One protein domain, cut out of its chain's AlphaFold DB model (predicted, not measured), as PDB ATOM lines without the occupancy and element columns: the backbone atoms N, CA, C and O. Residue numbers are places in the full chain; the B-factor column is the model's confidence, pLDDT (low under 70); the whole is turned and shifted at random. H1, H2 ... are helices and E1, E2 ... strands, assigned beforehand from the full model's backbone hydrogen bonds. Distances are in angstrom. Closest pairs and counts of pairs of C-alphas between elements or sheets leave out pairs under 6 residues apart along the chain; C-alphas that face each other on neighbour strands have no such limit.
ATOM      1  N   VAL A   6     144.397 151.112 103.251       97.12
ATOM      2  CA  VAL A   6     145.593 150.721 104.012       97.12
ATOM      3  C   VAL A   6     145.261 149.452 104.778       97.12
ATOM      4  O   VAL A   6     144.249 149.413 105.472       97.12
ATOM      5  N   LEU A   7     146.071 148.396 104.649       96.94
ATOM      6  CA  LEU A   7     145.822 147.115 105.339       96.94
ATOM      7  C   LEU A   7     144.422 146.521 105.058       96.94
ATOM      8  O   LEU A   7     143.825 145.865 105.914       96.94
ATOM      9  N   GLY A   8     143.904 146.745 103.845       95.62
ATOM     10  CA  GLY A   8     142.571 146.299 103.419       95.62
ATOM     11  C   GLY A   8     141.403 147.122 103.976       95.62
ATOM     12  O   GLY A   8     140.258 146.692 103.858       95.62
ATOM     13  N   ILE A   9     141.673 148.275 104.595       97.31
ATOM     14  CA  ILE A   9     140.677 149.167 105.195       97.31
ATOM     15  C   ILE A   9     140.596 150.461 104.370       97.31
ATOM     16  O   ILE A   9     141.628 151.112 104.188       97.31
ATOM     17  N   PRO A  10     139.404 150.873 103.896       96.44
ATOM     18  CA  PRO A  10     139.210 152.180 103.270       96.44
ATOM     19  C   PRO A  10     139.506 153.324 104.245       96.44
ATOM     20  O   PRO A  10     139.046 153.296 105.385       96.44
ATOM     21  N   VAL A  11     140.229 154.351 103.795       96.00
ATOM     22  CA  VAL A  11     140.616 155.498 104.635       96.00
ATOM     23  C   VAL A  11     140.140 156.819 104.040       96.00
ATOM     24  O   VAL A  11     140.128 157.019 102.823       96.00
ATOM     25  N   THR A  12     139.729 157.734 104.914       95.44
ATOM     26  CA  THR A  12     139.260 159.076 104.543       95.44
ATOM     27  C   THR A  12     140.424 160.050 104.355       95.44
ATOM     28  O   THR A  12     141.504 159.864 104.916       95.44
ATOM     29  N   GLY A  13     140.199 161.144 103.618       95.31
ATOM     30  CA  GLY A  13     141.198 162.211 103.472       95.31
ATOM     31  C   GLY A  13     141.616 162.827 104.813       95.31
ATOM     32  O   GLY A  13     142.801 163.044 105.036       95.31
ATOM     33  N   GLN A  14     140.668 163.004 105.739       95.62
ATOM     34  CA  GLN A  14     140.940 163.525 107.083       95.62
ATOM     35  C   GLN A  14     141.842 162.588 107.904       95.62
ATOM     36  O   GLN A  14     142.708 163.051 108.644       95.62
ATOM     37  N   GLN A  15     141.660 161.267 107.782       96.38
ATOM     38  CA  GLN A  15     142.557 160.298 108.421       96.38
ATOM     39  C   GLN A  15     143.967 160.380 107.835       96.38
ATOM     40  O   GLN A  15     144.933 160.408 108.591       96.38
ATOM     41  N   VAL A  16     144.090 160.482 106.507       96.88
ATOM     42  CA  VAL A  16     145.393 160.620 105.839       96.88
ATOM     43  C   VAL A  16     146.104 161.901 106.272       96.88
ATOM     44  O   VAL A  16     147.281 161.846 106.612       96.88
ATOM     45  N   GLU A  17     145.405 163.035 106.304       96.31
ATOM     46  CA  GLU A  17     145.960 164.317 106.755       96.31
ATOM     47  C   GLU A  17     146.490 164.231 108.190       96.31
ATOM     48  O   GLU A  17     147.625 164.621 108.467       96.31
ATOM     49  N   ARG A  18     145.711 163.624 109.092       97.25
ATOM     50  CA  ARG A  18     146.134 163.391 110.476       97.25
ATOM     51  C   ARG A  18     147.388 162.522 110.554       97.25
ATOM     52  O   ARG A  18     148.335 162.872 111.252       97.25
ATOM     53  N   TRP A  19     147.413 161.407 109.826       98.06
ATOM     54  CA  TRP A  19     148.563 160.505 109.810       98.06
ATOM     55  C   TRP A  19     149.815 161.149 109.233       98.06
ATOM     56  O   TRP A  19     150.903 160.871 109.724       98.06
ATOM     57  N   LEU A  20     149.686 162.031 108.238       97.62
ATOM     58  CA  LEU A  20     150.814 162.820 107.741       97.62
ATOM     59  C   LEU A  20     151.394 163.710 108.849       97.62
ATOM     60  O   LEU A  20     152.610 163.745 109.016       97.62
ATOM     61  N   GLY A  21     150.550 164.326 109.683       96.62
ATOM     62  CA  GLY A  21     151.009 165.080 110.855       96.62
ATOM     63  C   GLY A  21     151.888 164.263 111.814       96.62
ATOM     64  O   GLY A  21     152.859 164.788 112.356       96.62
ATOM     65  N   TYR A  22     151.599 162.969 111.980       97.25
ATOM     66  CA  TYR A  22     152.377 162.058 112.834       97.25
ATOM     67  C   TYR A  22     153.601 161.462 112.136       97.25
ATOM     68  O   TYR A  22     154.632 161.230 112.767       97.25
ATOM     69  N   TYR A  23     153.465 161.156 110.846       98.06
ATOM     70  CA  TYR A  23     154.446 160.431 110.047       98.06
ATOM     71  C   TYR A  23     155.602 161.325 109.602       98.06
ATOM     72  O   TYR A  23     156.758 160.923 109.678       98.06
ATOM     73  N   CYS A  24     155.312 162.539 109.145       97.06
ATOM     74  CA  CYS A  24     156.296 163.431 108.541       97.06
ATOM     75  C   CYS A  24     156.258 164.829 109.175       97.06
ATOM     76  O   CYS A  24     155.992 165.808 108.476       97.06
ATOM     77  N   PRO A  25     156.523 164.959 110.488       95.75
ATOM     78  CA  PRO A  25     156.651 166.273 111.105       95.75
ATOM     79  C   PRO A  25     157.815 167.055 110.476       95.75
ATOM     80  O   PRO A  25     158.753 166.469 109.920       95.75
ATOM     81  N   GLY A  26     157.749 168.389 110.569       93.81
ATOM     82  CA  GLY A  26     158.772 169.293 110.033       93.81
ATOM     83  C   GLY A  26     160.159 169.013 110.620       93.81
ATOM     84  O   GLY A  26     161.057 168.629 109.871       93.81
ATOM     85  N   PRO A  27     160.353 169.162 111.943       95.25
ATOM     86  CA  PRO A  27     161.506 168.607 112.642       95.25
ATOM     87  C   PRO A  27     161.327 167.105 112.881       95.25
ATOM     88  O   PRO A  27     160.268 166.666 113.326       95.25
ATOM     89  N   GLN A  28     162.377 166.320 112.651       96.00
ATOM     90  CA  GLN A  28     162.369 164.881 112.909       96.00
ATOM     91  C   GLN A  28     163.492 164.467 113.865       96.00
ATOM     92  O   GLN A  28     164.591 165.025 113.790       96.00
ATOM     93  N   PRO A  29     163.260 163.457 114.722       95.81
ATOM     94  CA  PRO A  29     164.219 163.040 115.732       95.81
ATOM     95  C   PRO A  29     165.295 162.116 115.150       95.81
ATOM     96  O   PRO A  29     165.021 161.214 114.351       95.81
ATOM     97  N   PHE A  30     166.533 162.297 115.590       95.62
ATOM     98  CA  PHE A  30     167.664 161.422 115.300       95.62
ATOM     99  C   PHE A  30     168.388 161.095 116.599       95.62
ATOM    100  O   PHE A  30     168.703 161.988 117.388       95.62
ATOM    101  N   ARG A  31     168.655 159.810 116.840       94.56
ATOM    102  CA  ARG A  31     169.367 159.395 118.044       94.56
ATOM    103  C   ARG A  31     170.851 159.694 117.892       94.56
ATOM    104  O   ARG A  31     171.450 159.387 116.863       94.56
ATOM    105  N   THR A  32     171.451 160.243 118.940       94.50
ATOM    106  CA  THR A  32     172.869 160.632 118.948       94.50
ATOM    107  C   THR A  32     173.719 159.777 119.884       94.50
ATOM    108  O   THR A  32     174.904 160.038 120.040       94.50
ATOM    109  N   ALA A  33     173.140 158.725 120.475       91.44
ATOM    110  CA  ALA A  33     173.809 157.858 121.450       91.44
ATOM    111  C   ALA A  33     175.107 157.210 120.928       91.44
ATOM    112  O   ALA A  33     176.024 156.984 121.711       91.44
ATOM    113  N   ASP A  34     175.181 156.939 119.621       90.00
ATOM    114  CA  ASP A  34     176.328 156.277 118.988       90.00
ATOM    115  C   ASP A  34     177.337 157.276 118.381       90.00
ATOM    116  O   ASP A  34     178.294 156.871 117.720       90.00
ATOM    117  N   LEU A  35     177.116 158.586 118.547       94.81
ATOM    118  CA  LEU A  35     178.023 159.614 118.043       94.81
ATOM    119  C   LEU A  35     179.171 159.860 119.024       94.81
ATOM    120  O   LEU A  35     178.993 159.856 120.240       94.81
ATOM    121  N   THR A  36     180.353 160.165 118.492       96.00
ATOM    122  CA  THR A  36     181.450 160.690 119.313       96.00
ATOM    123  C   THR A  36     181.117 162.095 119.826       96.00
ATOM    124  O   THR A  36     180.213 162.773 119.326       96.00
ATOM    125  N   GLN A  37     181.875 162.575 120.814       93.56
ATOM    126  CA  GLN A  37     181.694 163.926 121.351       93.56
ATOM    127  C   GLN A  37     181.880 165.010 120.272       93.56
ATOM    128  O   GLN A  37     181.040 165.897 120.148       93.56
ATOM    129  N   ASP A  38     182.932 164.900 119.455       95.06
ATOM    130  CA  ASP A  38     183.195 165.814 118.333       95.06
ATOM    131  C   ASP A  38     182.076 165.767 117.277       95.06
ATOM    132  O   ASP A  38     181.650 166.803 116.773       95.06
ATOM    133  N   GLN A  39     181.531 164.582 116.986       95.38
ATOM    134  CA  GLN A  39     180.389 164.448 116.079       95.38
ATOM    135  C   GLN A  39     179.129 165.094 116.653       95.38
ATOM    136  O   GLN A  39     178.437 165.807 115.935       95.38
ATOM    137  N   THR A  40     178.852 164.883 117.941       93.00
ATOM    138  CA  THR A  40     177.689 165.459 118.629       93.00
ATOM    139  C   THR A  40     177.725 166.985 118.604       93.00
ATOM    140  O   THR A  40     176.710 167.605 118.314       93.00
ATOM    141  N   GLN A  41     178.895 167.596 118.816       92.19
ATOM    142  CA  GLN A  41     179.071 169.056 118.759       92.19
ATOM    143  C   GLN A  41     178.813 169.658 117.369       92.19
ATOM    144  O   GLN A  41     178.556 170.853 117.255       92.19
ATOM    145  N   ARG A  42     178.885 168.844 116.310       92.94
ATOM    146  CA  ARG A  42     178.630 169.260 114.923       92.94
ATOM    147  C   ARG A  42     177.180 169.048 114.491       92.94
ATOM    148  O   ARG A  42     176.828 169.438 113.380       92.94
ATOM    149  N   VAL A  43     176.355 168.407 115.320       92.62
ATOM    150  CA  VAL A  43     174.920 168.287 115.065       92.62
ATOM    151  C   VAL A  43     174.237 169.544 115.606       92.62
ATOM    152  O   VAL A  43     174.403 169.843 116.788       92.62
ATOM    153  N   PRO A  44     173.459 170.279 114.791       89.56
ATOM    154  CA  PRO A  44     172.662 171.388 115.292       89.56
ATOM    155  C   PRO A  44     171.722 170.921 116.405       89.56
ATOM    156  O   PRO A  44     171.082 169.873 116.291       89.56
ATOM    157  N   THR A  45     171.618 171.723 117.457       75.31
ATOM    158  CA  THR A  45     170.596 171.554 118.490       75.31
ATOM    159  C   THR A  45     169.460 172.513 118.171       75.31
ATOM    160  O   THR A  45     169.694 173.712 118.026       75.31
ATOM    161  N   VAL A  46     168.243 171.996 118.043       77.50
ATOM    162  CA  VAL A  46     167.026 172.821 118.034       77.50
ATOM    163  C   VAL A  46     166.317 172.703 119.373       77.50
ATOM    164  O   VAL A  46     166.614 171.800 120.161       77.50
ATOM    165  N   ASP A  47     165.382 173.618 119.608       78.12
ATOM    166  CA  ASP A  47     164.533 173.596 120.791       78.12
ATOM    167  C   ASP A  47     163.867 172.231 120.969       78.12
ATOM    168  O   ASP A  47     163.534 171.531 120.005       78.12
ATOM    169  N   ALA A  48     163.690 171.848 122.230       72.38
ATOM    170  CA  ALA A  48     163.059 170.591 122.576       72.38
ATOM    171  C   ALA A  48     161.649 170.534 121.967       72.38
ATOM    172  O   ALA A  48     160.774 171.322 122.323       72.38
ATOM    173  N   VAL A  49     161.436 169.588 121.054       87.06
ATOM    174  CA  VAL A  49     160.102 169.249 120.561       87.06
ATOM    175  C   VAL A  49     159.425 168.391 121.621       87.06
ATOM    176  O   VAL A  49     160.007 167.415 122.102       87.06
ATOM    177  N   GLU A  50     158.197 168.753 121.987       91.56
ATOM    178  CA  GLU A  50     157.368 167.917 122.845       91.56
ATOM    179  C   GLU A  50     157.133 166.562 122.165       91.56
ATOM    180  O   GLU A  50     156.600 166.477 121.057       91.56
ATOM    181  N   VAL A  51     157.572 165.485 122.818       94.00
ATOM    182  CA  VAL A  51     157.491 164.136 122.250       94.00
ATOM    183  C   VAL A  51     156.145 163.516 122.597       94.00
ATOM    184  O   VAL A  51     155.994 162.919 123.665       94.00
ATOM    185  N   THR A  52     155.186 163.626 121.677       95.94
ATOM    186  CA  THR A  52     153.900 162.924 121.787       95.94
ATOM    187  C   THR A  52     154.069 161.414 121.598       95.94
ATOM    188  O   THR A  52     155.090 160.940 121.084       95.94
ATOM    189  N   ASP A  53     153.058 160.638 121.988       96.69
ATOM    190  CA  ASP A  53     153.067 159.186 121.792       96.69
ATOM    191  C   ASP A  53     153.066 158.812 120.302       96.69
ATOM    192  O   ASP A  53     153.729 157.857 119.904       96.69
ATOM    193  N   GLU A  54     152.432 159.610 119.440       97.69
ATOM    194  CA  GLU A  54     152.460 159.390 117.993       97.69
ATOM    195  C   GLU A  54     153.864 159.549 117.421       97.69
ATOM    196  O   GLU A  54     154.281 158.741 116.594       97.69
ATOM    197  N   LEU A  55     154.613 160.559 117.875       96.50
ATOM    198  CA  LEU A  55     156.007 160.751 117.473       96.50
ATOM    199  C   LEU A  55     156.891 159.630 118.015       96.50
ATOM    200  O   LEU A  55     157.744 159.108 117.289       96.50
ATOM    201  N   ARG A  56     156.660 159.218 119.266       96.50
ATOM    202  CA  ARG A  56     157.371 158.090 119.872       96.50
ATOM    203  C   ARG A  56     157.180 156.816 119.053       96.50
ATOM    204  O   ARG A  56     158.167 156.134 118.776       96.50
ATOM    205  N   ASP A  57     155.957 156.548 118.611       96.75
ATOM    206  CA  ASP A  57     155.614 155.384 117.800       96.75
ATOM    207  C   ASP A  57     156.131 155.488 116.361       96.75
ATOM    208  O   ASP A  57     156.691 154.524 115.837       96.75
ATOM    209  N   THR A  58     156.000 156.653 115.719       97.44
ATOM    210  CA  THR A  58     156.484 156.871 114.348       97.44
ATOM    211  C   THR A  58     157.994 156.661 114.257       97.44
ATOM    212  O   THR A  58     158.474 156.023 113.319       97.44
ATOM    213  N   PHE A  59     158.753 157.186 115.222       96.75
ATOM    214  CA  PHE A  59     160.218 157.200 115.189       96.75
ATOM    215  C   PHE A  59     160.874 156.161 116.104       96.75
ATOM    216  O   PHE A  59     162.099 156.159 116.246       96.75
ATOM    217  N   PHE A  60     160.085 155.255 116.692       95.44
ATOM    218  CA  PHE A  60     160.564 154.187 117.575       95.44
ATOM    219  C   PHE A  60     161.441 154.740 118.706       95.44
ATOM    220  O   PHE A  60     162.502 154.194 119.033       95.44
ATOM    221  N   MET A  61     161.006 155.844 119.318       94.56
ATOM    222  CA  MET A  61     161.726 156.518 120.406       94.56
ATOM    223  C   MET A  61     161.553 155.782 121.746       94.56
ATOM    224  O   MET A  61     161.411 156.392 122.804       94.56
ATOM    225  N   TYR A  62     161.549 154.451 121.690       89.56
ATOM    226  CA  TYR A  62     161.537 153.561 122.840       89.56
ATOM    227  C   TYR A  62     162.974 153.228 123.242       89.56
ATOM    228  O   TYR A  62     163.851 153.028 122.395       89.56
ATOM    229  N   GLY A  63     163.211 153.153 124.550       78.69
ATOM    230  CA  GLY A  63     164.558 153.066 125.101       78.69
ATOM    231  C   GLY A  63     165.239 154.432 125.041       78.69
ATOM    232  O   GLY A  63     165.398 155.017 123.973       78.69
ATOM    233  N   GLY A  64     165.597 154.962 126.209       81.25
ATOM    234  CA  GLY A  64     166.098 156.328 126.349       81.25
ATOM    235  C   GLY A  64     167.419 156.620 125.620       81.25
ATOM    236  O   GLY A  64     167.877 155.914 124.714       81.25
ATOM    237  N   GLY A  65     168.069 157.690 126.057       87.00
ATOM    238  CA  GLY A  65     169.294 158.206 125.452       87.00
ATOM    239  C   GLY A  65     169.058 159.526 124.725       87.00
ATOM    240  O   GLY A  65     167.920 159.990 124.639       87.00
ATOM    241  N   PRO A  66     170.138 160.158 124.247       92.06
ATOM    242  CA  PRO A  66     170.058 161.487 123.676       92.06
ATOM    243  C   PRO A  66     169.459 161.454 122.267       92.06
ATOM    244  O   PRO A  66     169.778 160.591 121.437       92.06
ATOM    245  N   TRP A  67     168.597 162.432 122.015       93.31
ATOM    246  CA  TRP A  67     167.963 162.696 120.732       93.31
ATOM    247  C   TRP A  67     168.244 164.138 120.339       93.31
ATOM    248  O   TRP A  67     168.228 165.027 121.188       93.31
ATOM    249  N   THR A  68     168.468 164.362 119.052       94.31
ATOM    250  CA  THR A  68     168.405 165.695 118.457       94.31
ATOM    251  C   THR A  68     167.240 165.759 117.481       94.31
ATOM    252  O   THR A  68     166.816 164.736 116.943       94.31
ATOM    253  N   TRP A  69     166.734 166.958 117.243       95.69
ATOM    254  CA  TRP A  69     165.698 167.217 116.260       95.69
ATOM    255  C   TRP A  69     166.310 168.033 115.135       95.69
ATOM    256  O   TRP A  69     167.035 168.992 115.372       95.69
ATOM    257  N   LEU A  70     166.056 167.624 113.898       95.69
ATOM    258  CA  LEU A  70     166.568 168.321 112.726       95.69
ATOM    259  C   LEU A  70     165.404 168.640 111.808       95.69
ATOM    260  O   LEU A  70     164.580 167.768 111.532       95.69
ATOM    261  N   SER A  71     165.350 169.873 111.316       95.25
ATOM    262  CA  SER A  71     164.564 170.182 110.127       95.25
ATOM    263  C   SER A  71     165.175 169.511 108.898       95.25
ATOM    264  O   SER A  71     166.337 169.091 108.901       95.25
ATOM    265  N   GLU A  72     164.400 169.443 107.819       95.81
ATOM    266  CA  GLU A  72     164.871 168.893 106.549       95.81
ATOM    267  C   GLU A  72     166.146 169.595 106.051       95.81
ATOM    268  O   GLU A  72     167.121 168.924 105.708       95.81
ATOM    269  N   ASN A  73     166.177 170.932 106.102       96.25
ATOM    270  CA  ASN A  73     167.337 171.727 105.692       96.25
ATOM    271  C   ASN A  73     168.546 171.464 106.597       96.25
ATOM    272  O   ASN A  73     169.632 171.189 106.102       96.25
ATOM    273  N   GLN A  74     168.353 171.441 107.919       96.19
ATOM    274  CA  GLN A  74     169.443 171.148 108.855       96.19
ATOM    275  C   GLN A  74     170.036 169.758 108.628       96.19
ATOM    276  O   GLN A  74     171.251 169.592 108.676       96.19
ATOM    277  N   HIS A  75     169.193 168.755 108.365       96.25
ATOM    278  CA  HIS A  75     169.651 167.413 108.028       96.25
ATOM    279  C   HIS A  75     170.368 167.374 106.666       96.25
ATOM    280  O   HIS A  75     171.359 166.655 106.511       96.25
ATOM    281  N   ALA A  76     169.886 168.129 105.675       96.56
ATOM    282  CA  ALA A  76     170.516 168.243 104.362       96.56
ATOM    283  C   ALA A  76     171.912 168.882 104.443       96.56
ATOM    284  O   ALA A  76     172.827 168.373 103.788       96.56
ATOM    285  N   ASP A  77     172.074 169.897 105.295       97.19
ATOM    286  CA  ASP A  77     173.307 170.666 105.510       97.19
ATOM    287  C   ASP A  77     174.358 169.934 106.364       97.19
ATOM    288  O   ASP A  77     175.504 170.378 106.475       97.19
ATOM    289  N   LEU A  78     174.010 168.787 106.959       97.12
ATOM    290  CA  LEU A  78     174.971 167.972 107.697       97.12
ATOM    291  C   LEU A  78     176.126 167.499 106.808       97.12
ATOM    292  O   LEU A  78     175.954 167.134 105.640       97.12
ATOM    293  N   GLN A  79     177.301 167.352 107.427       96.88
ATOM    294  CA  GLN A  79     178.434 166.674 106.797       96.88
ATOM    295  C   GLN A  79     178.007 165.276 106.294       96.88
ATOM    296  O   GLN A  79     177.358 164.535 107.043       96.88
ATOM    297  N   PRO A  80     178.401 164.854 105.073       97.25
ATOM    298  CA  PRO A  80     177.908 163.613 104.465       97.25
ATOM    299  C   PRO A  80     178.082 162.355 105.329       97.25
ATOM    300  O   PRO A  80     177.203 161.489 105.350       97.25
ATOM    301  N   GLY A  81     179.191 162.263 106.073       96.81
ATOM    302  CA  GLY A  81     179.450 161.159 107.000       96.81
ATOM    303  C   GLY A  81     178.459 161.124 108.165       96.81
ATOM    304  O   GLY A  81     177.877 160.079 108.443       96.81
ATOM    305  N   LEU A  82     178.192 162.276 108.786       97.00
ATOM    306  CA  LEU A  82     177.245 162.396 109.896       97.00
ATOM    307  C   LEU A  82     175.815 162.079 109.444       97.00
ATOM    308  O   LEU A  82     175.120 161.292 110.082       97.00
ATOM    309  N   ARG A  83     175.418 162.604 108.279       97.12
ATOM    310  CA  ARG A  83     174.125 162.306 107.650       97.12
ATOM    311  C   ARG A  83     173.947 160.807 107.391       97.12
ATOM    312  O   ARG A  83     172.887 160.241 107.650       97.12
ATOM    313  N   THR A  84     175.001 160.143 106.914       97.00
ATOM    314  CA  THR A  84     174.995 158.692 106.667       97.00
ATOM    315  C   THR A  84     174.856 157.898 107.963       97.00
ATOM    316  O   THR A  84     174.063 156.955 108.006       97.00
ATOM    317  N   LEU A  85     175.585 158.285 109.016       96.88
ATOM    318  CA  LEU A  85     175.538 157.640 110.331       96.88
ATOM    319  C   LEU A  85     174.148 157.747 110.967       96.88
ATOM    320  O   LEU A  85     173.560 156.721 111.307       96.88
ATOM    321  N   LEU A  86     173.596 158.962 111.046       96.50
ATOM    322  CA  LEU A  86     172.259 159.206 111.593       96.50
ATOM    323  C   LEU A  86     171.174 158.473 110.792       96.50
ATOM    324  O   LEU A  86     170.298 157.822 111.360       96.50
ATOM    325  N   GLY A  87     171.262 158.502 109.458       96.44
ATOM    326  CA  GLY A  87     170.340 157.764 108.600       96.44
ATOM    327  C   GLY A  87     170.448 156.243 108.765       96.44
ATOM    328  O   GLY A  87     169.438 155.542 108.682       96.44
ATOM    329  N   ALA A  88     171.651 155.710 108.988       96.25
ATOM    330  CA  ALA A  88     171.861 154.285 109.224       96.25
ATOM    331  C   ALA A  88     171.316 153.838 110.588       96.25
ATOM    332  O   ALA A  88     170.674 152.791 110.650       96.25
ATOM    333  N   GLU A  89     171.527 154.624 111.648       95.56
ATOM    334  CA  GLU A  89     170.937 154.373 112.970       95.56
ATOM    335  C   GLU A  89     169.411 154.326 112.881       95.56
ATOM    336  O   GLU A  89     168.817 153.304 113.234       95.56
ATOM    337  N   ARG A  90     168.797 155.352 112.275       95.81
ATOM    338  CA  ARG A  90     167.344 155.419 112.091       95.81
ATOM    339  C   ARG A  90     166.810 154.190 111.352       95.81
ATOM    340  O   ARG A  90     165.859 153.561 111.808       95.81
ATOM    341  N   ARG A  91     167.428 153.806 110.228       95.88
ATOM    342  CA  ARG A  91     167.000 152.625 109.451       95.88
ATOM    343  C   ARG A  91     167.082 151.330 110.255       95.88
ATOM    344  O   ARG A  91     166.181 150.506 110.142       95.88
ATOM    345  N   ARG A  92     168.145 151.136 111.045       94.56
ATOM    346  CA  ARG A  92     168.288 149.941 111.893       94.56
ATOM    347  C   ARG A  92     167.201 149.888 112.960       94.56
ATOM    348  O   ARG A  92     166.592 148.843 113.139       94.56
ATOM    349  N   ARG A  93     166.953 151.012 113.635       93.56
ATOM    350  CA  ARG A  93     165.973 151.115 114.721       93.56
ATOM    351  C   ARG A  93     164.543 150.862 114.255       93.56
ATOM    352  O   ARG A  93     163.781 150.219 114.962       93.56
ATOM    353  N   MET A  94     164.186 151.393 113.091       94.31
ATOM    354  CA  MET A  94     162.806 151.367 112.607       94.31
ATOM    355  C   MET A  94     162.441 150.093 111.845       94.31
ATOM    356  O   MET A  94     161.266 149.881 111.554       94.31
ATOM    357  N   HIS A  95     163.416 149.244 111.506       93.00
ATOM    358  CA  HIS A  95     163.162 148.020 110.753       93.00
ATOM    359  C   HIS A  95     162.093 147.149 111.450       93.00
ATOM    360  O   HIS A  95     162.208 146.887 112.646       93.00
ATOM    361  N   PRO A  96     161.069 146.653 110.725       94.88
ATOM    362  CA  PRO A  96     160.957 146.591 109.262       94.88
ATOM    363  C   PRO A  96     160.359 147.835 108.594       94.88
ATOM    364  O   PRO A  96     160.290 147.884 107.365       94.88
ATOM    365  N   LYS A  97     159.917 148.839 109.358       96.12
ATOM    366  CA  LYS A  97     159.342 150.058 108.789       96.12
ATOM    367  C   LYS A  97     160.428 150.909 108.108       96.12
ATOM    368  O   LYS A  97     161.528 151.063 108.644       96.12
ATOM    369  N   PRO A  98     160.158 151.469 106.911       96.56
ATOM    370  CA  PRO A  98     161.076 152.403 106.265       96.56
ATOM    371  C   PRO A  98     161.235 153.682 107.101       96.56
ATOM    372  O   PRO A  98     160.427 153.974 107.977       96.56
ATOM    373  N   ALA A  99     162.263 154.480 106.816       95.69
ATOM    374  CA  ALA A  99     162.375 155.798 107.438       95.69
ATOM    375  C   ALA A  99     161.204 156.702 106.990       95.69
ATOM    376  O   ALA A  99     160.811 156.624 105.818       95.69
ATOM    377  N   PRO A 100     160.662 157.563 107.869       96.69
ATOM    378  CA  PRO A 100     159.622 158.493 107.484       96.69
ATOM    379  C   PRO A 100     160.147 159.523 106.492       96.69
ATOM    380  O   PRO A 100     161.338 159.850 106.487       96.69
ATOM    381  N   ALA A 101     159.264 159.985 105.615       97.50
ATOM    382  CA  ALA A 101     159.598 160.991 104.621       97.50
ATOM    383  C   ALA A 101     159.644 162.389 105.252       97.50
ATOM    384  O   ALA A 101     159.067 162.622 106.314       97.50
ATOM    385  N   TRP A 102     160.309 163.325 104.582       97.62
ATOM    386  CA  TRP A 102     160.193 164.745 104.905       97.62
ATOM    387  C   TRP A 102     158.925 165.344 104.278       97.62
ATOM    388  O   TRP A 102     158.435 164.791 103.290       97.62
ATOM    389  N   PRO A 103     158.401 166.472 104.797       96.88
ATOM    390  CA  PRO A 103     157.219 167.129 104.236       96.88
ATOM    391  C   PRO A 103     157.337 167.509 102.754       96.88
ATOM    392  O   PRO A 103     156.328 167.536 102.055       96.88
ATOM    393  N   SER A 104     158.551 167.801 102.268       97.31
ATOM    394  CA  SER A 104     158.785 168.183 100.868       97.31
ATOM    395  C   SER A 104     158.670 167.015  99.874       97.31
ATOM    396  O   SER A 104     158.683 167.228  98.660       97.31
ATOM    397  N   ASP A 105     158.575 165.774 100.364       97.62
ATOM    398  CA  ASP A 105     158.620 164.583  99.527       97.62
ATOM    399  C   ASP A 105     157.367 164.472  98.637       97.62
ATOM    400  O   ASP A 105     156.255 164.316  99.148       97.62
ATOM    401  N   PRO A 106     157.497 164.466  97.297       96.88
ATOM    402  CA  PRO A 106     156.335 164.424  96.411       96.88
ATOM    403  C   PRO A 106     155.569 163.093  96.489       96.88
ATOM    404  O   PRO A 106     154.434 163.006  96.028       96.88
ATOM    405  N   MET A 107     156.169 162.048  97.073       97.06
ATOM    406  CA  MET A 107     155.574 160.720  97.226       97.06
ATOM    407  C   MET A 107     155.115 160.424  98.657       97.06
ATOM    408  O   MET A 107     154.914 159.256  99.011       97.06
ATOM    409  N   ILE A 108     154.935 161.452  99.486       96.50
ATOM    410  CA  ILE A 108     154.690 161.309 100.923       96.50
ATOM    411  C   ILE A 108     153.507 160.399 101.263       96.50
ATOM    412  O   ILE A 108     153.645 159.513 102.102       96.50
ATOM    413  N   SER A 109     152.384 160.509 100.546       95.31
ATOM    414  CA  SER A 109     151.213 159.655 100.775       95.31
ATOM    415  C   SER A 109     151.494 158.186 100.448       95.31
ATOM    416  O   SER A 109     151.110 157.299 101.203       95.31
ATOM    417  N   ALA A 110     152.217 157.902  99.359       96.00
ATOM    418  CA  ALA A 110     152.588 156.529  99.013       96.00
ATOM    419  C   ALA A 110     153.601 155.946 100.014       96.00
ATOM    420  O   ALA A 110     153.534 154.765 100.355       96.00
ATOM    421  N   LYS A 111     154.534 156.768 100.509       97.94
ATOM    422  CA  LYS A 111     155.506 156.364 101.534       97.94
ATOM    423  C   LYS A 111     154.849 156.128 102.893       97.94
ATOM    424  O   LYS A 111     155.209 155.151 103.541       97.94
ATOM    425  N   LEU A 112     153.859 156.939 103.269       97.88
ATOM    426  CA  LEU A 112     153.020 156.723 104.448       97.88
ATOM    427  C   LEU A 112     152.335 155.351 104.388       97.88
ATOM    428  O   LEU A 112     152.478 154.564 105.318       97.88
ATOM    429  N   VAL A 113     151.663 155.023 103.279       97.25
ATOM    430  CA  VAL A 113     150.985 153.721 103.114       97.25
ATOM    431  C   VAL A 113     151.981 152.572 103.264       97.25
ATOM    432  O   VAL A 113     151.784 151.686 104.092       97.25
ATOM    433  N   ARG A 114     153.113 152.632 102.550       97.38
ATOM    434  CA  ARG A 114     154.177 151.618 102.670       97.38
ATOM    435  C   ARG A 114     154.725 151.511 104.090       97.38
ATOM    436  O   ARG A 114     155.085 150.420 104.518       97.38
ATOM    437  N   TRP A 115     154.820 152.627 104.807       97.88
ATOM    438  CA  TRP A 115     155.276 152.648 106.191       97.88
ATOM    439  C   TRP A 115     154.275 151.984 107.139       97.88
ATOM    440  O   TRP A 115     154.673 151.194 107.998       97.88
ATOM    441  N   MET A 116     152.980 152.254 106.966       97.06
ATOM    442  CA  MET A 116     151.918 151.630 107.755       97.06
ATOM    443  C   MET A 116     151.853 150.119 107.509       97.06
ATOM    444  O   MET A 116     151.752 149.353 108.464       97.06
ATOM    445  N   GLU A 117     151.999 149.689 106.254       96.56
ATOM    446  CA  GLU A 117     151.919 148.278 105.861       96.56
ATOM    447  C   GLU A 117     153.183 147.469 106.183       96.56
ATOM    448  O   GLU A 117     153.117 146.250 106.344       96.56
ATOM    449  N   ALA A 118     154.339 148.121 106.318       96.00
ATOM    450  CA  ALA A 118     155.591 147.441 106.620       96.00
ATOM    451  C   ALA A 118     155.535 146.706 107.971       96.00
ATOM    452  O   ALA A 118     155.369 147.313 109.031       96.00
TER     453      ALA A 118
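This is residues 6 to 118 of the 260 residues of an uncharacterized protein of Ornithinimicrobium pratense (UniProt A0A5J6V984). The model is an elongated body with a small two-stranded ribbon of E1 and E2 near its middle and the long helix H5 packed on E1; toward one end lies H1, which meets H3 near Tyr 22 and H6 near Tyr 23, both about perpendicular to it, and at the other end lies the short H2. Two long links join these ends, residues 42 to 52 running back from H2 to H3 and residues 95 to 107 from H5 to H6, while residues 9 to 15 stick out. The printed part has 113 residues, with six named helices and two named strands in the order H1, E1, H2, H3, E2, H4, H5, H6; the strands are antiparallel and the class is mostly helix. It is compact, with a radius of gyration of the C-alphas of 14.5 A and spans of 48 by 27 by 24 A.

H1, residues 13 to 23, begins at C-alpha 13 (141.198, 162.211, 103.472) and is 14.9 A long. E1 is residues 28 to 31, H2 residues 37 to 41 and H3 residues 53 to 58. E2 is residues 67 to 70 and H4 residues 72 to 76. H5, residues 80 to 94, is the longest helix, 21.1 A from C-alpha 80 (177.908, 163.613, 104.465) to C-alpha 94. H6, residues 108 to 117, is 14.2 A long and ends at C-alpha 117 (151.919, 148.278, 105.861).

H1 touches H3, with the closest C-alphas, of Tyr 22 and Glu 54, 5.8 A apart and their lines about perpendicular at 85 degrees. H1 also touches H6, with the closest C-alphas, of Tyr 23 and Leu 112, 6.9 A apart and their lines about perpendicular at 80 degrees. H3 and H6 are apart. E1 and E2 are antiparallel neighbours at 144 degrees; N 30 and O 68 are 2.8 A apart and N 28 and O 70 are 2.9 A apart, both within hydrogen-bond range. The closest C-alphas of E1 and H5, those of Phe 30 and Leu 86, are 6.3 A apart. E2 and H5 are apart. H4 is close to H5 but not clearly touching, with the closest C-alphas, of His 75 and Arg 83, 6.8 A apart. H2 is likewise close to H5 but not clearly touching, with the closest C-alphas, of Gln 39 and Leu 82, 7.2 A apart. In H1, H2, H3, H4, H5 and H6 every O i to N i+4 pair is within hydrogen-bond range.

The two C-alphas farthest apart, those of Pro 10 and Asp 38, are 48.5 A apart. The printed part has no cut. The links from H2 to H3 and from H5 to H6 are long, with 11 and 13 residues. The mean pLDDT of the printed part is 94.6, and no printed residue is under 70.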